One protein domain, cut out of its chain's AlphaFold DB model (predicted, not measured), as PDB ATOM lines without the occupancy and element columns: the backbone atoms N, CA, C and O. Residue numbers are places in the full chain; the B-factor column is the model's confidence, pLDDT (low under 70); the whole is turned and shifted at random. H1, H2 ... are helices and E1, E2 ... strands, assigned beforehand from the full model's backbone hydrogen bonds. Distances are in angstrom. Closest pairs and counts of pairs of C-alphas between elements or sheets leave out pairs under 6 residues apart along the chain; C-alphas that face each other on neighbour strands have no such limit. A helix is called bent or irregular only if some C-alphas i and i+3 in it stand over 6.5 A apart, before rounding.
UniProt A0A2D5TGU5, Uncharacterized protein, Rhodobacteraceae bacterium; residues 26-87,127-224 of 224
ATOM      1  N   ILE A  26     279.723 185.487 286.106       89.00
ATOM      2  CA  ILE A  26     279.724 184.640 287.299       89.00
ATOM      3  C   ILE A  26     278.689 185.199 288.272       89.00
ATOM      4  O   ILE A  26     278.914 186.248 288.881       89.00
ATOM      5  N   ILE A  27     277.589 184.475 288.451       93.00
ATOM      6  CA  ILE A  27     276.583 184.749 289.477       93.00
ATOM      7  C   ILE A  27     277.125 184.218 290.808       93.00
ATOM      8  O   ILE A  27     277.492 183.049 290.925       93.00
ATOM      9  N   ASN A  28     277.240 185.083 291.815       94.12
ATOM     10  CA  ASN A  28     277.892 184.736 293.075       94.12
ATOM     11  C   ASN A  28     276.881 184.486 294.197       94.12
ATOM     12  O   ASN A  28     276.302 185.431 294.724       94.12
ATOM     13  N   TRP A  29     276.753 183.229 294.625       94.88
ATOM     14  CA  TRP A  29     275.816 182.806 295.668       94.88
ATOM     15  C   TRP A  29     276.452 182.632 297.053       94.88
ATOM     16  O   TRP A  29     275.787 182.175 297.979       94.88
ATOM     17  N   ARG A  30     277.738 182.972 297.235       91.12
ATOM     18  CA  ARG A  30     278.476 182.692 298.486       91.12
ATOM     19  C   ARG A  30     277.778 183.160 299.755       91.12
ATOM     20  O   ARG A  30     277.785 182.427 300.740       91.12
ATOM     21  N   ASP A  31     277.211 184.358 299.718       91.75
ATOM     22  CA  ASP A  31     276.583 184.981 300.883       91.75
ATOM     23  C   ASP A  31     275.085 184.652 300.987       91.75
ATOM     24  O   ASP A  31     274.459 184.928 302.008       91.75
ATOM     25  N   ASN A  32     274.541 183.987 299.965       94.62
ATOM     26  CA  ASN A  32     273.120 183.685 299.825       94.62
ATOM     27  C   ASN A  32     272.798 182.209 300.105       94.62
ATOM     28  O   ASN A  32     271.630 181.823 300.087       94.62
ATOM     29  N   CYS A  33     273.806 181.367 300.356       96.25
ATOM     30  CA  CYS A  33     273.602 179.958 300.684       96.25
ATOM     31  C   CYS A  33     273.852 179.639 302.160       96.25
ATOM     32  O   CYS A  33     274.749 180.176 302.822       96.25
ATOM     33  N   ASN A  34     273.075 178.679 302.654       94.12
ATOM     34  CA  ASN A  34     273.245 178.092 303.976       94.12
ATOM     35  C   ASN A  34     274.523 177.242 304.046       94.12
ATOM     36  O   ASN A  34     275.186 176.967 303.042       94.12
ATOM     37  N   SER A  35     274.897 176.819 305.255       93.88
ATOM     38  CA  SER A  35     275.877 175.738 305.391       93.88
ATOM     39  C   SER A  35     275.326 174.447 304.800       93.88
ATOM     40  O   SER A  35     274.125 174.209 304.866       93.88
ATOM     41  N   TRP A  36     276.213 173.601 304.282       96.56
ATOM     42  CA  TRP A  36     275.822 172.271 303.822       96.56
ATOM     43  C   TRP A  36     275.214 171.447 304.959       96.56
ATOM     44  O   TRP A  36     275.797 171.352 306.045       96.56
ATOM     45  N   ASP A  37     274.087 170.807 304.665       94.56
ATOM     46  CA  ASP A  37     273.359 169.945 305.585       94.56
ATOM     47  C   ASP A  37     273.593 168.474 305.254       94.56
ATOM     48  O   ASP A  37     273.711 168.077 304.094       94.56
ATOM     49  N   HIS A  38     273.658 167.660 306.302       93.44
ATOM     50  CA  HIS A  38     273.794 166.216 306.207       93.44
ATOM     51  C   HIS A  38     272.481 165.539 306.586       93.44
ATOM     52  O   HIS A  38     271.987 165.749 307.695       93.44
ATOM     53  N   VAL A  39     271.965 164.692 305.703       90.12
ATOM     54  CA  VAL A  39     270.804 163.840 305.955       90.12
ATOM     55  C   VAL A  39     271.292 162.393 306.044       90.12
ATOM     56  O   VAL A  39     271.717 161.843 305.024       90.12
ATOM     57  N   PRO A  40     271.256 161.775 307.238       84.75
ATOM     58  CA  PRO A  40     271.667 160.392 307.392       84.75
ATOM     59  C   PRO A  40     270.695 159.445 306.676       84.75
ATOM     60  O   PRO A  40     269.502 159.732 306.548       84.75
ATOM     61  N   ALA A  41     271.205 158.301 306.237       79.69
ATOM     62  CA  ALA A  41     270.410 157.205 305.721       79.69
ATOM     63  C   ALA A  41     269.510 156.655 306.834       79.69
ATOM     64  O   ALA A  41     269.996 156.307 307.914       79.69
ATOM     65  N   GLU A  42     268.208 156.532 306.571       73.75
ATOM     66  CA  GLU A  42     267.291 155.828 307.465       73.75
ATOM     67  C   GLU A  42     266.804 154.535 306.809       73.75
ATOM     68  O   GLU A  42     266.142 154.540 305.769       73.75
ATOM     69  N   GLU A  43     267.078 153.405 307.465       56.25
ATOM     70  CA  GLU A  43     266.613 152.082 307.023       56.25
ATOM     71  C   GLU A  43     265.077 152.009 306.937       56.25
ATOM     72  O   GLU A  43     264.533 151.272 306.119       56.25
ATOM     73  N   THR A  44     264.373 152.804 307.751       50.50
ATOM     74  CA  THR A  44     262.906 152.802 307.854       50.50
ATOM     75  C   THR A  44     262.210 153.465 306.666       50.50
ATOM     76  O   THR A  44     261.139 153.013 306.263       50.50
ATOM     77  N   TYR A  45     262.794 154.531 306.107       54.66
ATOM     78  CA  TYR A  45     262.204 155.287 304.994       54.66
ATOM     79  C   TYR A  45     262.925 155.057 303.662       54.66
ATOM     80  O   TYR A  45     262.469 155.550 302.632       54.66
ATOM     81  N   GLY A  46     264.022 154.293 303.668       64.06
ATOM     82  CA  GLY A  46     264.762 153.925 302.462       64.06
ATOM     83  C   GLY A  46     265.470 155.101 301.789       64.06
ATOM     84  O   GLY A  46     265.785 155.024 300.604       64.06
ATOM     85  N   ASN A  47     265.703 156.202 302.506       69.81
ATOM     86  CA  ASN A  47     266.449 157.340 301.984       69.81
ATOM     87  C   ASN A  47     267.956 157.057 302.022       69.81
ATOM     88  O   ASN A  47     268.495 156.585 303.023       69.81
ATOM     89  N   SER A  48     268.649 157.379 300.932       81.31
ATOM     90  CA  SER A  48     270.110 157.328 300.875       81.31
ATOM     91  C   SER A  48     270.732 158.425 301.743       81.31
ATOM     92  O   SER A  48     270.186 159.526 301.858       81.31
ATOM     93  N   GLU A  49     271.915 158.147 302.295       87.06
ATOM     94  CA  GLU A  49     272.767 159.168 302.915       87.06
ATOM     95  C   GLU A  49     272.974 160.304 301.905       87.06
ATOM     96  O   GLU A  49     273.293 160.048 300.740       87.06
ATOM     97  N   THR A  50     272.747 161.550 302.318       92.69
ATOM     98  CA  THR A  50     272.688 162.686 301.391       92.69
ATOM     99  C   THR A  50     273.300 163.946 302.004       92.69
ATOM    100  O   THR A  50     273.081 164.265 303.169       92.69
ATOM    101  N   ALA A  51     274.027 164.710 301.194       94.94
ATOM    102  CA  ALA A  51     274.480 166.062 301.495       94.94
ATOM    103  C   ALA A  51     273.692 167.081 300.656       94.94
ATOM    104  O   ALA A  51     273.492 166.872 299.459       94.94
ATOM    105  N   LEU A  52     273.257 168.181 301.272       96.31
ATOM    106  CA  LEU A  52     272.390 169.191 300.660       96.31
ATOM    107  C   LEU A  52     272.994 170.592 300.801       96.31
ATOM    108  O   LEU A  52     273.539 170.933 301.849       96.31
ATOM    109  N   LEU A  53     272.834 171.423 299.774       97.25
ATOM    110  CA  LEU A  53     273.119 172.856 299.816       97.25
ATOM    111  C   LEU A  53     271.885 173.640 299.378       97.25
ATOM    112  O   LEU A  53     271.450 173.539 298.228       97.25
ATOM    113  N   PHE A  54     271.363 174.462 300.285       96.25
ATOM    114  CA  PHE A  54     270.254 175.370 300.015       96.25
ATOM    115  C   PHE A  54     270.748 176.805 299.836       96.25
ATOM    116  O   PHE A  54     271.585 177.274 300.611       96.25
ATOM    117  N   CYS A  55     270.192 177.504 298.852       96.38
ATOM    118  CA  CYS A  55     270.471 178.907 298.561       96.38
ATOM    119  C   CYS A  55     269.174 179.720 298.526       96.38
ATOM    120  O   CYS A  55     268.098 179.149 298.355       96.38
ATOM    121  N   ILE A  56     269.276 181.030 298.744       94.19
ATOM    122  CA  ILE A  56     268.158 181.981 298.804       94.19
ATOM    123  C   ILE A  56     268.313 182.986 297.666       94.19
ATOM    124  O   ILE A  56     269.401 183.526 297.465       94.19
ATOM    125  N   ASN A  57     267.264 183.173 296.861       88.44
ATOM    126  CA  ASN A  57     267.361 184.013 295.663       88.44
ATOM    127  C   ASN A  57     266.971 185.450 296.007       88.44
ATOM    128  O   ASN A  57     266.564 185.740 297.132       88.44
ATOM    129  N   ASP A  58     267.049 186.347 295.028       83.88
ATOM    130  CA  ASP A  58     266.685 187.757 295.218       83.88
ATOM    131  C   ASP A  58     265.215 187.948 295.641       83.88
ATOM    132  O   ASP A  58     264.865 188.967 296.231       83.88
ATOM    133  N   ASN A  59     264.359 186.949 295.397       86.25
ATOM    134  CA  ASN A  59     262.956 186.922 295.816       86.25
ATOM    135  C   ASN A  59     262.749 186.253 297.193       86.25
ATOM    136  O   ASN A  59     261.625 185.871 297.518       86.25
ATOM    137  N   GLU A  60     263.818 186.057 297.971       83.50
ATOM    138  CA  GLU A  60     263.836 185.368 299.271       83.50
ATOM    139  C   GLU A  60     263.322 183.916 299.236       83.50
ATOM    140  O   GLU A  60     262.993 183.321 300.265       83.50
ATOM    141  N   GLN A  61     263.264 183.298 298.055       88.38
ATOM    142  CA  GLN A  61     262.864 181.905 297.917       88.38
ATOM    143  C   GLN A  61     264.077 180.999 298.099       88.38
ATOM    144  O   GLN A  61     265.074 181.111 297.382       88.38
ATOM    145  N   THR A  62     263.964 180.063 299.037       92.12
ATOM    146  CA  THR A  62     264.970 179.023 299.243       92.12
ATOM    147  C   THR A  62     264.812 177.917 298.205       92.12
ATOM    148  O   THR A  62     263.723 177.359 298.047       92.12
ATOM    149  N   TRP A  63     265.905 177.524 297.555       93.94
ATOM    150  CA  TRP A  63     265.944 176.356 296.679       93.94
ATOM    151  C   TRP A  63     267.117 175.433 297.011       93.94
ATOM    152  O   TRP A  63     268.133 175.849 297.565       93.94
ATOM    153  N   LEU A  64     266.960 174.152 296.674       94.88
ATOM    154  CA  LEU A  64     268.023 173.153 296.752       94.88
ATOM    155  C   LEU A  64     268.926 173.297 295.522       94.88
ATOM    156  O   LEU A  64     268.510 172.925 294.426       94.88
ATOM    157  N   ALA A  65     270.120 173.859 295.707       95.38
ATOM    158  CA  ALA A  65     271.074 174.127 294.633       95.38
ATOM    159  C   ALA A  65     271.913 172.892 294.291       95.38
ATOM    160  O   ALA A  65     272.074 172.551 293.118       95.38
ATOM    161  N   LEU A  66     272.418 172.202 295.319       96.38
ATOM    162  CA  LEU A  66     273.177 170.963 295.166       96.38
ATOM    163  C   LEU A  66     272.642 169.887 296.101       96.38
ATOM    164  O   LEU A  66     272.389 170.132 297.280       96.38
ATOM    165  N   GLN A  67     272.532 168.678 295.572       95.25
ATOM    166  CA  GLN A  67     272.310 167.462 296.338       95.25
ATOM    167  C   GLN A  67     273.345 166.434 295.901       95.25
ATOM    168  O   GLN A  67     273.543 166.206 294.712       95.25
ATOM    169  N   VAL A  68     274.002 165.798 296.861       94.38
ATOM    170  CA  VAL A  68     274.978 164.742 296.603       94.38
ATOM    171  C   VAL A  68     274.579 163.536 297.431       94.38
ATOM    172  O   VAL A  68     274.406 163.663 298.639       94.38
ATOM    173  N   TYR A  69     274.424 162.377 296.805       92.56
ATOM    174  CA  TYR A  69     274.122 161.132 297.508       92.56
ATOM    175  C   TYR A  69     274.898 159.963 296.903       92.56
ATOM    176  O   TYR A  69     275.487 160.068 295.829       92.56
ATOM    177  N   CYS A  70     274.925 158.853 297.626       88.50
ATOM    178  CA  CYS A  70     275.565 157.619 297.213       88.50
ATOM    179  C   CYS A  70     274.468 156.618 296.884       88.50
ATOM    180  O   CYS A  70     273.638 156.318 297.744       88.50
ATOM    181  N   ASP A  71     274.481 156.086 295.668       85.38
ATOM    182  CA  ASP A  71     273.679 154.923 295.328       85.38
ATOM    183  C   ASP A  71     274.327 153.678 295.964       85.38
ATOM    184  O   ASP A  71     275.441 153.302 295.578       85.38
ATOM    185  N   PRO A  72     273.676 153.034 296.950       75.44
ATOM    186  CA  PRO A  72     274.255 151.895 297.647       75.44
ATOM    187  C   PRO A  72     274.387 150.649 296.762       75.44
ATOM    188  O   PRO A  72     275.240 149.810 297.053       75.44
ATOM    189  N   GLU A  73     273.584 150.516 295.702       79.62
ATOM    190  CA  GLU A  73     273.600 149.344 294.820       79.62
ATOM    191  C   GLU A  73     274.780 149.406 293.855       79.62
ATOM    192  O   GLU A  73     275.541 148.445 293.709       79.62
ATOM    193  N   THR A  74     274.966 150.563 293.220       82.81
ATOM    194  CA  THR A  74     276.038 150.757 292.239       82.81
ATOM    195  C   THR A  74     277.332 151.292 292.850       82.81
ATOM    196  O   THR A  74     278.374 151.269 292.193       82.81
ATOM    197  N   ALA A  75     277.289 151.734 294.113       84.62
ATOM    198  CA  ALA A  75     278.368 152.435 294.811       84.62
ATOM    199  C   ALA A  75     278.889 153.661 294.039       84.62
ATOM    200  O   ALA A  75     280.072 154.007 294.122       84.62
ATOM    201  N   ASN A  76     277.997 154.296 293.276       86.62
ATOM    202  CA  ASN A  76     278.274 155.522 292.553       86.62
ATOM    203  C   ASN A  76     277.790 156.723 293.356       86.62
ATOM    204  O   ASN A  76     276.722 156.704 293.968       86.62
ATOM    205  N   MET A  77     278.566 157.795 293.295       88.06
ATOM    206  CA  MET A  77     278.153 159.082 293.820       88.06
ATOM    207  C   MET A  77     277.361 159.816 292.743       88.06
ATOM    208  O   MET A  77     277.795 159.900 291.593       88.06
ATOM    209  N   ILE A  78     276.206 160.354 293.111       90.81
ATOM    210  CA  ILE A  78     275.314 161.068 292.204       90.81
ATOM    211  C   ILE A  78     275.210 162.504 292.692       90.81
ATOM    212  O   ILE A  78     274.895 162.759 293.857       90.81
ATOM    213  N   VAL A  79     275.503 163.439 291.792       93.06
ATOM    214  CA  VAL A  79     275.406 164.871 292.051       93.06
ATOM    215  C   VAL A  79     274.247 165.427 291.247       93.06
ATOM    216  O   VAL A  79     274.190 165.292 290.027       93.06
ATOM    217  N   HIS A  80     273.328 166.057 291.956       94.31
ATOM    218  CA  HIS A  80     272.197 166.799 291.441       94.31
ATOM    219  C   HIS A  80     272.490 168.288 291.567       94.31
ATOM    220  O   HIS A  80     272.793 168.778 292.656       94.31
ATOM    221  N   TYR A  81     272.373 168.997 290.455       94.44
ATOM    222  CA  TYR A  81     272.565 170.431 290.351       94.44
ATOM    223  C   TYR A  81     271.302 171.086 289.789       94.44
ATOM    224  O   TYR A  81     270.754 170.660 288.767       94.44
ATOM    225  N   ARG A  82     270.832 172.128 290.474       93.12
ATOM    226  CA  ARG A  82     269.740 172.985 290.016       93.12
ATOM    227  C   ARG A  82     270.254 174.421 289.875       93.12
ATOM    228  O   ARG A  82     270.545 175.039 290.904       93.12
ATOM    229  N   PRO A  83     270.316 174.950 288.640       91.62
ATOM    230  CA  PRO A  83     270.685 176.337 288.407       91.62
ATOM    231  C   PRO A  83     269.771 177.320 289.146       91.62
ATOM    232  O   PRO A  83     268.563 177.089 289.235       91.62
ATOM    233  N   GLY A  84     270.348 178.400 289.674       90.38
ATOM    234  CA  GLY A  84     269.618 179.517 290.284       90.38
ATOM    235  C   GLY A  84     269.185 180.594 289.284       90.38
ATOM    236  O   GLY A  84     268.373 181.448 289.634       90.38
ATOM    237  N   PHE A  85     269.704 180.558 288.055       87.38
ATOM    238  CA  PHE A  85     269.288 181.437 286.963       87.38
ATOM    239  C   PHE A  85     268.083 180.883 286.197       87.38
ATOM    240  O   PHE A  85     267.857 179.672 286.145       87.38
ATOM    241  N   ASP A  86     267.329 181.777 285.558       83.50
ATOM    242  CA  ASP A  86     266.274 181.380 284.630       83.50
ATOM    243  C   ASP A  86     266.896 180.746 283.387       83.50
ATOM    244  O   ASP A  86     267.644 181.382 282.642       83.50
ATOM    245  N   PHE A  87     266.560 179.484 283.148       81.19
ATOM    246  CA  PHE A  87     267.012 178.745 281.983       81.19
ATOM    247  C   PHE A  87     265.838 178.088 281.277       81.19
ATOM    248  O   PHE A  87     264.885 177.610 281.898       81.19
ATOM    249  N   ILE A 127     289.485 162.809 282.160       39.41
ATOM    250  CA  ILE A 127     288.067 162.938 281.788       39.41
ATOM    251  C   ILE A 127     287.601 161.661 281.073       39.41
ATOM    252  O   ILE A 127     288.008 161.379 279.950       39.41
ATOM    253  N   GLN A 128     286.746 160.867 281.728       36.03
ATOM    254  CA  GLN A 128     285.968 159.806 281.076       36.03
ATOM    255  C   GLN A 128     284.515 160.261 280.943       36.03
ATOM    256  O   GLN A 128     283.740 160.159 281.891       36.03
ATOM    257  N   THR A 129     284.125 160.726 279.762       37.59
ATOM    258  CA  THR A 129     282.723 160.970 279.420       37.59
ATOM    259  C   THR A 129     282.114 159.673 278.885       37.59
ATOM    260  O   THR A 129     282.495 159.164 277.835       37.59
ATOM    261  N   LYS A 130     281.161 159.085 279.615       38.84
ATOM    262  CA  LYS A 130     280.244 158.090 279.040       38.84
ATOM    263  C   LYS A 130     278.847 158.684 279.051       38.84
ATOM    264  O   LYS A 130     278.294 158.899 280.124       38.84
ATOM    265  N   LEU A 131     278.282 158.911 277.865       38.78
ATOM    266  CA  LEU A 131     276.860 159.195 277.718       38.78
ATOM    267  C   LEU A 131     276.071 157.937 278.098       38.78
ATOM    268  O   LEU A 131     276.011 156.972 277.341       38.78
ATOM    269  N   THR A 132     275.471 157.925 279.282       42.69
ATOM    270  CA  THR A 132     274.399 156.981 279.616       42.69
ATOM    271  C   THR A 132     273.072 157.688 279.394       42.69
ATOM    272  O   THR A 132     272.519 158.277 280.317       42.69
ATOM    273  N   SER A 133     272.575 157.669 278.154       42.12
ATOM    274  CA  SER A 133     271.263 158.224 277.826       42.12
ATOM    275  C   SER A 133     270.163 157.278 278.314       42.12
ATOM    276  O   SER A 133     269.871 156.261 277.681       42.12
ATOM    277  N   GLN A 134     269.528 157.611 279.432       47.62
ATOM    278  CA  GLN A 134     268.212 157.078 279.770       47.62
ATOM    279  C   GLN A 134     267.299 158.261 280.118       47.62
ATOM    280  O   GLN A 134     267.173 158.657 281.271       47.62
ATOM    281  N   SER A 135     266.660 158.814 279.081       53.50
ATOM    282  CA  SER A 135     265.454 159.671 279.119       53.50
ATOM    283  C   SER A 135     265.546 161.182 279.410       53.50
ATOM    284  O   SER A 135     264.507 161.783 279.659       53.50
ATOM    285  N   GLY A 136     266.708 161.834 279.294       61.56
ATOM    286  CA  GLY A 136     266.820 163.291 279.495       61.56
ATOM    287  C   GLY A 136     267.714 164.000 278.478       61.56
ATOM    288  O   GLY A 136     268.577 163.366 277.869       61.56
ATOM    289  N   LEU A 137     267.527 165.317 278.312       77.56
ATOM    290  CA  LEU A 137     268.500 166.188 277.634       77.56
ATOM    291  C   LEU A 137     269.865 166.048 278.307       77.56
ATOM    292  O   LEU A 137     269.929 165.977 279.530       77.56
ATOM    293  N   ALA A 138     270.948 166.024 277.538       82.25
ATOM    294  CA  ALA A 138     272.297 165.920 278.081       82.25
ATOM    295  C   ALA A 138     273.093 167.196 277.795       82.25
ATOM    296  O   ALA A 138     273.029 167.739 276.693       82.25
ATOM    297  N   GLU A 139     273.867 167.652 278.775       81.25
ATOM    298  CA  GLU A 139     274.690 168.852 278.669       81.25
ATOM    299  C   GLU A 139     276.019 168.678 279.403       81.25
ATOM    300  O   GLU A 139     276.108 167.977 280.412       81.25
ATOM    301  N   MET A 140     277.074 169.316 278.898       85.38
ATOM    302  CA  MET A 140     278.360 169.322 279.583       85.38
ATOM    303  C   MET A 140     278.329 170.297 280.765       85.38
ATOM    304  O   MET A 140     278.087 171.494 280.593       85.38
ATOM    305  N   VAL A 141     278.611 169.773 281.957       87.75
ATOM    306  CA  VAL A 141     278.808 170.546 283.182       87.75
ATOM    307  C   VAL A 141     280.299 170.752 283.427       87.75
ATOM    308  O   VAL A 141     281.095 169.818 283.338       87.75
ATOM    309  N   PHE A 142     280.665 171.983 283.762       90.75
ATOM    310  CA  PHE A 142     282.003 172.388 284.170       90.75
ATOM    311  C   PHE A 142     281.959 172.763 285.642       90.75
ATOM    312  O   PHE A 142     281.127 173.571 286.044       90.75
ATOM    313  N   MET A 143     282.854 172.199 286.444       91.62
ATOM    314  CA  MET A 143     283.058 172.591 287.834       91.62
ATOM    315  C   MET A 143     284.493 173.066 287.995       91.62
ATOM    316  O   MET A 143     285.436 172.294 287.832       91.62
ATOM    317  N   ASN A 144     284.664 174.340 288.310       90.44
ATOM    318  CA  ASN A 144     285.960 174.954 288.518       90.44
ATOM    319  C   ASN A 144     286.185 175.206 290.012       90.44
ATOM    320  O   ASN A 144     285.435 175.932 290.668       90.44
ATOM    321  N   PHE A 145     287.228 174.583 290.538       89.88
ATOM    322  CA  PHE A 145     287.739 174.744 291.892       89.88
ATOM    323  C   PHE A 145     288.988 175.636 291.864       89.88
ATOM    324  O   PHE A 145     289.488 175.987 290.799       89.88
ATOM    325  N   ASN A 146     289.561 176.000 293.016       79.75
ATOM    326  CA  ASN A 146     290.700 176.935 293.027       79.75
ATOM    327  C   ASN A 146     291.946 176.414 292.285       79.75
ATOM    328  O   ASN A 146     292.810 177.207 291.915       79.75
ATOM    329  N   SER A 147     292.072 175.098 292.113       77.31
ATOM    330  CA  SER A 147     293.260 174.438 291.558       77.31
ATOM    331  C   SER A 147     292.951 173.321 290.561       77.31
ATOM    332  O   SER A 147     293.873 172.656 290.088       77.31
ATOM    333  N   PHE A 148     291.675 173.093 290.251       79.00
ATOM    334  CA  PHE A 148     291.225 171.932 289.495       79.00
ATOM    335  C   PHE A 148     289.957 172.261 288.711       79.00
ATOM    336  O   PHE A 148     289.009 172.809 289.267       79.00
ATOM    337  N   VAL A 149     289.931 171.901 287.429       85.12
ATOM    338  CA  VAL A 149     288.736 171.991 286.587       85.12
ATOM    339  C   VAL A 149     288.251 170.578 286.308       85.12
ATOM    340  O   VAL A 149     289.008 169.732 285.841       85.12
ATOM    341  N   TYR A 150     286.978 170.338 286.580       86.81
ATOM    342  CA  TYR A 150     286.286 169.092 286.305       86.81
ATOM    343  C   TYR A 150     285.231 169.304 285.232       86.81
ATOM    344  O   TYR A 150     284.551 170.329 285.214       86.81
ATOM    345  N   THR A 151     285.068 168.309 284.365       88.00
ATOM    346  CA  THR A 151     283.999 168.293 283.369       88.00
ATOM    347  C   THR A 151     283.309 166.941 283.373       88.00
ATOM    348  O   THR A 151     283.955 165.905 283.542       88.00
ATOM    349  N   ASN A 152     281.991 166.947 283.205       87.25
ATOM    350  CA  ASN A 152     281.207 165.730 283.039       87.25
ATOM    351  C   ASN A 152     279.982 166.015 282.161       87.25
ATOM    352  O   ASN A 152     279.675 167.166 281.857       87.25
ATOM    353  N   VAL A 153     279.283 164.967 281.745       86.12
ATOM    354  CA  VAL A 153     277.985 165.072 281.084       86.12
ATOM    355  C   VAL A 153     276.901 164.894 282.140       86.12
ATOM    356  O   VAL A 153     276.845 163.867 282.818       86.12
ATOM    357  N   ALA A 154     276.047 165.901 282.276       87.56
ATOM    358  CA  ALA A 154     274.870 165.868 283.124       87.56
ATOM    359  C   ALA A 154     273.615 165.587 282.288       87.56
ATOM    360  O   ALA A 154     273.508 166.038 281.151       87.56
ATOM    361  N   ASN A 155     272.655 164.862 282.861       88.69
ATOM    362  CA  ASN A 155     271.355 164.579 282.258       88.69
ATOM    363  C   ASN A 155     270.267 165.392 282.965       88.69
ATOM    364  O   ASN A 155     270.238 165.455 284.192       88.69
ATOM    365  N   TYR A 156     269.361 165.994 282.204       86.69
ATOM    366  CA  TYR A 156     268.241 166.767 282.714       86.69
ATOM    367  C   TYR A 156     267.039 165.875 282.991       86.69
ATOM    368  O   TYR A 156     266.632 165.077 282.148       86.69
ATOM    369  N   ASN A 157     266.433 166.049 284.158       86.25
ATOM    370  CA  ASN A 157     265.157 165.444 284.503       86.25
ATOM    371  C   ASN A 157     264.057 166.512 284.466       86.25
ATOM    372  O   ASN A 157     264.024 167.387 285.333       86.25
ATOM    373  N   ASP A 158     263.138 166.416 283.503       81.19
ATOM    374  CA  ASP A 158     262.043 167.382 283.325       81.19
ATOM    375  C   ASP A 158     261.089 167.441 284.529       81.19
ATOM    376  O   ASP A 158     260.593 168.511 284.890       81.19
ATOM    377  N   ALA A 159     260.841 166.299 285.180       82.69
ATOM    378  CA  ALA A 159     259.902 166.206 286.295       82.69
ATOM    379  C   ALA A 159     260.426 166.919 287.548       82.69
ATOM    380  O   ALA A 159     259.660 167.553 288.274       82.69
ATOM    381  N   THR A 160     261.733 166.833 287.805       82.44
ATOM    382  CA  THR A 160     262.366 167.456 288.978       82.44
ATOM    383  C   THR A 160     263.068 168.772 288.656       82.44
ATOM    384  O   THR A 160     263.412 169.512 289.583       82.44
ATOM    385  N   ARG A 161     263.254 169.087 287.366       85.94
ATOM    386  CA  ARG A 161     264.026 170.224 286.847       85.94
ATOM    387  C   ARG A 161     265.443 170.262 287.418       85.94
ATOM    388  O   ARG A 161     265.863 171.262 288.001       85.94
ATOM    389  N   VAL A 162     266.148 169.138 287.330       89.75
ATOM    390  CA  VAL A 162     267.490 168.942 287.903       89.75
ATOM    391  C   VAL A 162     268.412 168.344 286.851       89.75
ATOM    392  O   VAL A 162     268.012 167.437 286.125       89.75
ATOM    393  N   TRP A 163     269.653 168.823 286.816       91.25
ATOM    394  CA  TRP A 163     270.753 168.204 286.087       91.25
ATOM    395  C   TRP A 163     271.484 167.216 286.994       91.25
ATOM    396  O   TRP A 163     271.854 167.568 288.113       91.25
ATOM    397  N   SER A 164     271.705 165.986 286.535       91.88
ATOM    398  CA  SER A 164     272.381 164.942 287.307       91.88
ATOM    399  C   SER A 164     273.593 164.378 286.578       91.88
ATOM    400  O   SER A 164     273.530 164.060 285.391       91.88
ATOM    401  N   PHE A 165     274.703 164.213 287.288       90.25
ATOM    402  CA  PHE A 165     275.875 163.503 286.781       90.25
ATOM    403  C   PHE A 165     276.380 162.493 287.808       90.25
ATOM    404  O   PHE A 165     276.124 162.601 289.010       90.25
ATOM    405  N   ILE A 166     277.076 161.476 287.303       88.88
ATOM    406  CA  ILE A 166     277.509 160.321 288.084       88.88
ATOM    407  C   ILE A 166     279.030 160.328 288.172       88.88
ATOM    408  O   ILE A 166     279.721 160.383 287.154       88.88
ATOM    409  N   GLU A 167     279.536 160.197 289.392       87.62
ATOM    410  CA  GLU A 167     280.946 159.998 289.680       87.62
ATOM    411  C   GLU A 167     281.166 158.591 290.246       87.62
ATOM    412  O   GLU A 167     280.666 158.219 291.311       87.62
ATOM    413  N   LYS A 168     281.911 157.780 289.493       82.44
ATOM    414  CA  LYS A 168     282.105 156.350 289.778       82.44
ATOM    415  C   LYS A 168     283.191 156.109 290.814       82.44
ATOM    416  O   LYS A 168     283.262 155.032 291.415       82.44
ATOM    417  N   GLU A 169     284.093 157.070 290.985       80.56
ATOM    418  CA  GLU A 169     285.141 156.998 291.989       80.56
ATOM    419  C   GLU A 169     284.740 157.832 293.213       80.56
ATOM    420  O   GLU A 169     284.795 159.057 293.172       80.56
ATOM    421  N   PRO A 170     284.381 157.205 294.352       70.94
ATOM    422  CA  PRO A 170     283.965 157.949 295.544       70.94
ATOM    423  C   PRO A 170     285.104 158.768 296.168       70.94
ATOM    424  O   PRO A 170     284.863 159.651 296.981       70.94
ATOM    425  N   LEU A 171     286.351 158.487 295.773       77.50
ATOM    426  CA  LEU A 171     287.546 159.255 296.127       77.50
ATOM    427  C   LEU A 171     288.081 160.064 294.935       77.50
ATOM    428  O   LEU A 171     289.278 160.350 294.877       77.50
ATOM    429  N   SER A 172     287.229 160.385 293.957       83.00
ATOM    430  CA  SER A 172     287.623 161.238 292.840       83.00
ATOM    431  C   SER A 172     288.116 162.602 293.348       83.00
ATOM    432  O   SER A 172     287.693 163.070 294.418       83.00
ATOM    433  N   PRO A 173     288.981 163.288 292.576       84.50
ATOM    434  CA  PRO A 173     289.434 164.632 292.921       84.50
ATOM    435  C   PRO A 173     288.280 165.606 293.189       84.50
ATOM    436  O   PRO A 173     288.392 166.437 294.085       84.50
ATOM    437  N   VAL A 174     287.145 165.454 292.494       86.38
ATOM    438  CA  VAL A 174     285.943 166.290 292.667       86.38
ATOM    439  C   VAL A 174     285.506 166.351 294.125       86.38
ATOM    440  O   VAL A 174     285.294 167.438 294.657       86.38
ATOM    441  N   PHE A 175     285.408 165.205 294.802       85.94
ATOM    442  CA  PHE A 175     284.977 165.172 296.200       85.94
ATOM    443  C   PHE A 175     286.056 165.666 297.156       85.94
ATOM    444  O   PHE A 175     285.731 166.300 298.159       85.94
ATOM    445  N   GLY A 176     287.330 165.430 296.831       85.56
ATOM    446  CA  GLY A 176     288.449 166.041 297.545       85.56
ATOM    447  C   GLY A 176     288.312 167.563 297.571       85.56
ATOM    448  O   GLY A 176     288.292 168.153 298.649       85.56
ATOM    449  N   HIS A 177     288.098 168.167 296.400       90.56
ATOM    450  CA  HIS A 177     287.929 169.609 296.254       90.56
ATOM    451  C   HIS A 177     286.625 170.135 296.853       90.56
ATOM    452  O   HIS A 177     286.647 171.157 297.531       90.56
ATOM    453  N   LEU A 178     285.505 169.415 296.718       90.12
ATOM    454  CA  LEU A 178     284.265 169.780 297.411       90.12
ATOM    455  C   LEU A 178     284.447 169.836 298.934       90.12
ATOM    456  O   LEU A 178     283.749 170.605 299.585       90.12
ATOM    457  N   VAL A 179     285.368 169.052 299.506       90.00
ATOM    458  CA  VAL A 179     285.660 169.008 300.948       90.00
ATOM    459  C   VAL A 179     286.741 170.014 301.373       90.00
ATOM    460  O   VAL A 179     286.702 170.470 302.519       90.00
ATOM    461  N   SER A 180     287.717 170.322 300.513       88.25
ATOM    462  CA  SER A 180     288.890 171.141 300.858       88.25
ATOM    463  C   SER A 180     288.800 172.605 300.449       88.25
ATOM    464  O   SER A 180     289.436 173.446 301.086       88.25
ATOM    465  N   ASP A 181     288.073 172.910 299.379       92.06
ATOM    466  CA  ASP A 181     288.059 174.245 298.797       92.06
ATOM    467  C   ASP A 181     287.019 175.145 299.475       92.06
ATOM    468  O   ASP A 181     286.156 174.709 300.232       92.06
ATOM    469  N   ASN A 182     287.110 176.449 299.204       92.50
ATOM    470  CA  ASN A 182     286.204 177.445 299.782       92.50
ATOM    471  C   ASN A 182     284.918 177.629 298.962       92.50
ATOM    472  O   ASN A 182     283.882 178.028 299.497       92.50
ATOM    473  N   PHE A 183     284.999 177.397 297.655       94.38
ATOM    474  CA  PHE A 183     283.913 177.585 296.704       94.38
ATOM    475  C   PHE A 183     284.145 176.718 295.469       94.38
ATOM    476  O   PHE A 183     285.261 176.253 295.234       94.38
ATOM    477  N   VAL A 184     283.091 176.553 294.680       95.06
ATOM    478  CA  VAL A 184     283.129 175.938 293.354       95.06
ATOM    479  C   VAL A 184     282.310 176.793 292.395       95.06
ATOM    480  O   VAL A 184     281.233 177.264 292.766       95.06
ATOM    481  N   ASP A 185     282.820 176.999 291.186       95.00
ATOM    482  CA  ASP A 185     282.087 177.647 290.101       95.00
ATOM    483  C   ASP A 185     281.537 176.552 289.182       95.00
ATOM    484  O   ASP A 185     282.308 175.768 288.631       95.00
ATOM    485  N   ILE A 186     280.217 176.458 289.042       94.50
ATOM    486  CA  ILE A 186     279.538 175.444 288.230       94.50
ATOM    487  C   ILE A 186     278.918 176.122 287.011       94.50
ATOM    488  O   ILE A 186     278.258 177.146 287.144       94.50
ATOM    489  N   GLN A 187     279.122 175.559 285.824       91.25
ATOM    490  CA  GLN A 187     278.593 176.085 284.571       91.25
ATOM    491  C   GLN A 187     278.019 174.972 283.703       91.25
ATOM    492  O   GLN A 187     278.625 173.914 283.542       91.25
ATOM    493  N   LEU A 188     276.881 175.266 283.085       88.31
ATOM    494  CA  LEU A 188     276.312 174.506 281.981       88.31
ATOM    495  C   LEU A 188     276.744 175.164 280.660       88.31
ATOM    496  O   LEU A 188     276.621 176.382 280.486       88.31
ATOM    497  N   MET A 189     277.341 174.375 279.764       84.88
ATOM    498  CA  MET A 189     278.021 174.868 278.559       84.88
ATOM    499  C   MET A 189     277.137 175.733 277.648       84.88
ATOM    500  O   MET A 189     277.600 176.759 277.152       84.88
ATOM    501  N   ALA A 190     275.885 175.341 277.429       82.50
ATOM    502  CA  ALA A 190     274.961 175.970 276.493       82.50
ATOM    503  C   ALA A 190     274.506 177.364 276.941       82.50
ATOM    504  O   ALA A 190     274.140 178.181 276.098       82.50
ATOM    505  N   TYR A 191     274.550 177.660 278.243       83.75
ATOM    506  CA  TYR A 191     274.053 178.931 278.780       83.75
ATOM    507  C   TYR A 191     275.137 179.994 278.939       83.75
ATOM    508  O   TYR A 191     274.822 181.175 279.061       83.75
ATOM    509  N   GLY A 192     276.417 179.609 278.953       80.62
ATOM    510  CA  GLY A 192     277.513 180.576 279.089       80.62
ATOM    511  C   GLY A 192     277.575 181.297 280.447       80.62
ATOM    512  O   GLY A 192     278.334 182.256 280.576       80.62
ATOM    513  N   GLN A 193     276.801 180.848 281.442       87.19
ATOM    514  CA  GLN A 193     276.742 181.416 282.790       87.19
ATOM    515  C   GLN A 193     277.361 180.458 283.805       87.19
ATOM    516  O   GLN A 193     277.103 179.253 283.773       87.19
ATOM    517  N   SER A 194     278.168 180.998 284.717       92.38
ATOM    518  CA  SER A 194     278.735 180.237 285.830       92.38
ATOM    519  C   SER A 194     278.120 180.690 287.150       92.38
ATOM    520  O   SER A 194     277.952 181.881 287.396       92.38
ATOM    521  N   GLU A 195     277.850 179.750 288.043       94.62
ATOM    522  CA  GLU A 195     277.346 180.011 289.386       94.62
ATOM    523  C   GLU A 195     278.375 179.600 290.429       94.62
ATOM    524  O   GLU A 195     278.865 178.472 290.445       94.62
ATOM    525  N   ARG A 196     278.700 180.521 291.329       95.81
ATOM    526  CA  ARG A 196     279.694 180.323 292.379       95.81
ATOM    527  C   ARG A 196     279.015 179.969 293.693       95.81
ATOM    528  O   ARG A 196     278.402 180.830 294.325       95.81
ATOM    529  N   PHE A 197     279.202 178.734 294.145       96.81
ATOM    530  CA  PHE A 197     278.622 178.211 295.382       96.81
ATOM    531  C   PHE A 197     279.650 178.124 296.514       96.81
ATOM    532  O   PHE A 197     280.815 177.800 296.267       96.81
ATOM    533  N   PRO A 198     279.254 178.381 297.774       96.06
ATOM    534  CA  PRO A 198     280.133 178.192 298.917       96.06
ATOM    535  C   PRO A 198     280.258 176.708 299.291       96.06
ATOM    536  O   PRO A 198     279.295 175.941 299.256       96.06
ATOM    537  N   LEU A 199     281.444 176.320 299.757       95.31
ATOM    538  CA  LEU A 199     281.722 174.980 300.294       95.31
ATOM    539  C   LEU A 199     281.824 174.978 301.829       95.31
ATOM    540  O   LEU A 199     282.300 174.039 302.459       95.31
ATOM    541  N   ARG A 200     281.339 176.033 302.492       94.31
ATOM    542  CA  ARG A 200     281.327 176.094 303.958       94.31
ATOM    543  C   ARG A 200     280.434 174.989 304.533       94.31
ATOM    544  O   ARG A 200     279.227 174.970 304.312       94.31
ATOM    545  N   GLY A 201     281.028 174.108 305.335       93.62
ATOM    546  CA  GLY A 201     280.330 172.980 305.961       93.62
ATOM    547  C   GLY A 201     280.240 171.728 305.084       93.62
ATOM    548  O   GLY A 201     279.863 170.676 305.599       93.62
ATOM    549  N   SER A 202     280.658 171.797 303.814       94.62
ATOM    550  CA  SER A 202     280.629 170.660 302.884       94.62
ATOM    551  C   SER A 202     281.410 169.465 303.427       94.62
ATOM    552  O   SER A 202     280.959 168.330 303.332       94.62
ATOM    553  N   SER A 203     282.543 169.710 304.089       93.56
ATOM    554  CA  SER A 203     283.374 168.669 304.692       93.56
ATOM    555  C   SER A 203     282.627 167.843 305.736       93.56
ATOM    556  O   SER A 203     282.799 166.626 305.791       93.56
ATOM    557  N   LYS A 204     281.776 168.475 306.549       94.00
ATOM    558  CA  LYS A 204     280.959 167.784 307.550       94.00
ATOM    559  C   LYS A 204     279.851 166.968 306.886       94.00
ATOM    560  O   LYS A 204     279.566 165.873 307.359       94.00
ATOM    561  N   ALA A 205     279.263 167.485 305.807       93.94
ATOM    562  CA  ALA A 205     278.154 166.839 305.116       93.94
ATOM    563  C   ALA A 205     278.583 165.702 304.175       93.94
ATOM    564  O   ALA A 205     277.925 164.673 304.115       93.94
ATOM    565  N   LEU A 206     279.704 165.853 303.466       92.69
ATOM    566  CA  LEU A 206     280.148 164.908 302.438       92.69
ATOM    567  C   LEU A 206     281.010 163.767 302.983       92.69
ATOM    568  O   LEU A 206     281.040 162.696 302.387       92.69
ATOM    569  N   ARG A 207     281.727 163.953 304.098       91.06
ATOM    570  CA  ARG A 207     282.601 162.897 304.646       91.06
ATOM    571  C   ARG A 207     281.866 161.587 304.972       91.06
ATOM    572  O   ARG A 207     282.391 160.548 304.570       91.06
ATOM    573  N   PRO A 208     280.705 161.594 305.661       89.62
ATOM    574  CA  PRO A 208     279.952 160.365 305.927       89.62
ATOM    575  C   PRO A 208     279.555 159.651 304.633       89.62
ATOM    576  O   PRO A 208     279.763 158.449 304.485       89.62
ATOM    577  N   LEU A 209     279.103 160.434 303.654       89.38
ATOM    578  CA  LEU A 209     278.678 159.955 302.352       89.38
ATOM    579  C   LEU A 209     279.802 159.282 301.556       89.38
ATOM    580  O   LEU A 209     279.636 158.173 301.049       89.38
ATOM    581  N   ILE A 210     280.958 159.943 301.471       89.69
ATOM    582  CA  ILE A 210     282.147 159.424 300.786       89.69
ATOM    583  C   ILE A 210     282.577 158.094 301.411       89.69
ATOM    584  O   ILE A 210     282.888 157.141 300.694       89.69
ATOM    585  N   GLU A 211     282.573 158.011 302.742       88.75
ATOM    586  CA  GLU A 211     282.964 156.797 303.454       88.75
ATOM    587  C   GLU A 211     281.972 155.655 303.221       88.75
ATOM    588  O   GLU A 211     282.391 154.532 302.927       88.75
ATOM    589  N   LEU A 212     280.667 155.940 303.264       87.69
ATOM    590  CA  LEU A 212     279.631 154.964 302.932       87.69
ATOM    591  C   LEU A 212     279.843 154.403 301.521       87.69
ATOM    592  O   LEU A 212     279.914 153.187 301.337       87.69
ATOM    593  N   CYS A 213     280.024 155.279 300.537       86.94
ATOM    594  CA  CYS A 213     280.190 154.883 299.144       86.94
ATOM    595  C   CYS A 213     281.489 154.095 298.909       86.94
ATOM    596  O   CYS A 213     281.505 153.085 298.197       86.94
ATOM    597  N   ARG A 214     282.580 154.480 299.586       87.69
ATOM    598  CA  ARG A 214     283.848 153.737 299.596       87.69
ATOM    599  C   ARG A 214     283.667 152.320 300.147       87.69
ATOM    600  O   ARG A 214     284.188 151.365 299.562       87.69
ATOM    601  N   LEU A 215     282.942 152.172 301.257       87.88
ATOM    602  CA  LEU A 215     282.668 150.875 301.880       87.88
ATOM    603  C   LEU A 215     281.765 149.999 301.004       87.88
ATOM    604  O   LEU A 215     282.062 148.813 300.844       87.88
ATOM    605  N   SER A 216     280.720 150.565 300.396       86.12
ATOM    606  CA  SER A 216     279.849 149.857 299.449       86.12
ATOM    607  C   SER A 216     280.642 149.334 298.252       86.12
ATOM    608  O   SER A 216     280.606 148.138 297.965       86.12
ATOM    609  N   LYS A 217     281.485 150.175 297.638       85.31
ATOM    610  CA  LYS A 217     282.352 149.772 296.519       85.31
ATOM    611  C   LYS A 217     283.311 148.644 296.899       85.31
ATOM    612  O   LYS A 217     283.541 147.728 296.109       85.31
ATOM    613  N   TYR A 218     283.875 148.690 298.108       84.81
ATOM    614  CA  TYR A 218     284.742 147.624 298.614       84.81
ATOM    615  C   TYR A 218     283.989 146.296 298.782       84.81
ATOM    616  O   TYR A 218     284.509 145.248 298.402       84.81
ATOM    617  N   ARG A 219     282.757 146.328 299.306       84.31
ATOM    618  CA  ARG A 219     281.917 145.129 299.463       84.31
ATOM    619  C   ARG A 219     281.540 144.519 298.114       84.31
ATOM    620  O   ARG A 219     281.713 143.314 297.948       84.31
ATOM    621  N   SER A 220     281.132 145.329 297.136       80.25
ATOM    622  CA  SER A 220     280.791 144.835 295.793       80.25
ATOM    623  C   SER A 220     281.986 144.188 295.086       80.25
ATOM    624  O   SER A 220     281.818 143.184 294.404       80.25
ATOM    625  N   LYS A 221     283.211 144.691 295.300       77.81
ATOM    626  CA  LYS A 221     284.438 144.066 294.767       77.81
ATOM    627  C   LYS A 221     284.808 142.738 295.426       77.81
ATOM    628  O   LYS A 221     285.532 141.968 294.817       77.81
ATOM    629  N   LYS A 222     284.392 142.498 296.671       71.69
ATOM    630  CA  LYS A 222     284.703 141.257 297.402       71.69
ATOM    631  C   LYS A 222     283.725 140.122 297.070       71.69
ATOM    632  O   LYS A 222     284.069 138.961 297.256       71.69
ATOM    633  N   ASN A 223     282.516 140.471 296.637       60.31
ATOM    634  CA  ASN A 223     281.448 139.522 296.317       60.31
ATOM    635  C   ASN A 223     281.426 139.095 294.835       60.31
ATOM    636  O   ASN A 223     280.642 138.213 294.491       60.31
ATOM    637  N   ASN A 224     282.270 139.704 293.997       53.28
ATOM    638  CA  ASN A 224     282.533 139.329 292.602       53.28
ATOM    639  C   ASN A 224     283.904 138.659 292.490       53.28
ATOM    640  O   ASN A 224     284.055 137.798 291.598       53.28
TER     641      ASN A 224
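AT A GLANCE: This is residues 26 to 87 and 127 to 224 of the 224 residues of an uncharacterized protein of Rhodobacteraceae bacterium (UniProt A0A2D5TGU5). One strongly twisted sheet of ten strands is folded back on itself into two leaves, E1 E10 E9 E6 and E8 E5 E4 E3 E2, with E7 as the hinge; the fold stays open, with its edge strands E1 and E2 apart. The long helix H2 lies along E4 over the second leaf, and the short helix H1 lies on the same face of the sheet and touches the first part of H2. The printed part has 160 residues, with named elements in the order E1 E2 E3 E4 E5 E6 E7 E8 H1 E9 E10 H2; the sheet, in the order E1 E10 E9 E6 E7 E8 E5 E4 E3 E2, is mixed, and the class is mixed, helices and strands. The whole is compact, with a radius of gyration of the C-alphas of 15.4 A and spans of 49 by 34 by 31 A.

HOW THE PARTS SIT: E1, residues 26 to 28, is an edge strand and the parallel neighbour of E10, residues 193 to 198, with N 27 and O 194 at 2.8 A. E2, residues 37 to 39, is the other edge strand. It begins a meander, each strand the antiparallel neighbour of the one before, that goes on through E3, residues 50 to 56, E4, residues 62 to 71, and E5, residues 76 to 81. Within hydrogen-bond range are N 39 and O 50 at 2.8 A, N 53 and O 66 at 2.8 A, and N 80 and O 67 at 2.8 A. A second meander is E6, residues 138 to 144, E7, residues 149 to 157, and E8, residues 162 to 167, with N 141 and O 152 at 2.8 A and N 155 and O 164 at 2.8 A. E7 has staggered pairing, with E6 over residues 149 to 155 and with E8 over residues 155 to 157. E8 is the antiparallel neighbour of E5, with N 81 and O 163 at 2.8 A. H1, residues 173 to 180, is on the sheet at a height of 6.7 A, over none of its strands; its closest C-alphas to E7 are those of Val 174 and Tyr 150, 7.0 A apart. E9, residues 183 to 188, is antiparallel to E6, with N 187 and O 142 at 2.8 A, and forms a hairpin with E10, with N 186 and O 195 at 2.8 A. H2, residues 202 to 222, is on the sheet over E4 and E3 at a height of 8.4 A, along the strands at 1 degrees to E4 on the local plane. Its closest C-alphas to E4 are those of Cys 213 and Cys 70, 5.7 A apart. With residues 202 to 210 alone it touches H1, Ser 203 and Val 179 having the closest C-alphas at 4.4 A. The two helices run opposite ways at a steep tilt of 35.4 degrees, only just past shallow. Each O i to N i+4 pair is within hydrogen-bond range in H1, and 15 of 17 are in H2. H2 is irregular, but only just: C-alphas 205 and 208 are 6.8 A apart.

IN THESE COORDINATES: E1 begins at C-alpha 26, at (279.724, 184.640, 287.299). E3 measures 20.0 A from first to last C-alpha, E4 25.9 A, E6 19.4 A and E7 24.6 A. E7 begins at C-alpha 149, at (288.736, 171.991, 286.587). E5 measures 16.1 A, E8 16.3 A, E9 16.9 A and E10 16.8 A. H1 measures 10.3 A. H2 measures 30.2 A and ends at C-alpha 222, at (284.703, 141.257, 297.402).

THE WHOLE: The two C-alphas farthest apart are those of Asn 59 and Asn 224, 51.6 A. Residues 88 to 126 are not printed, and C-alphas 87 and 127 are 26.3 A apart across this cut, which lies in the link from E5 to E6. Of the links that are printed whole, none is long. Mean pLDDT of the printed part is 84.4; residues 43 to 47, 127 to 136 and 223 to 224 are under 70.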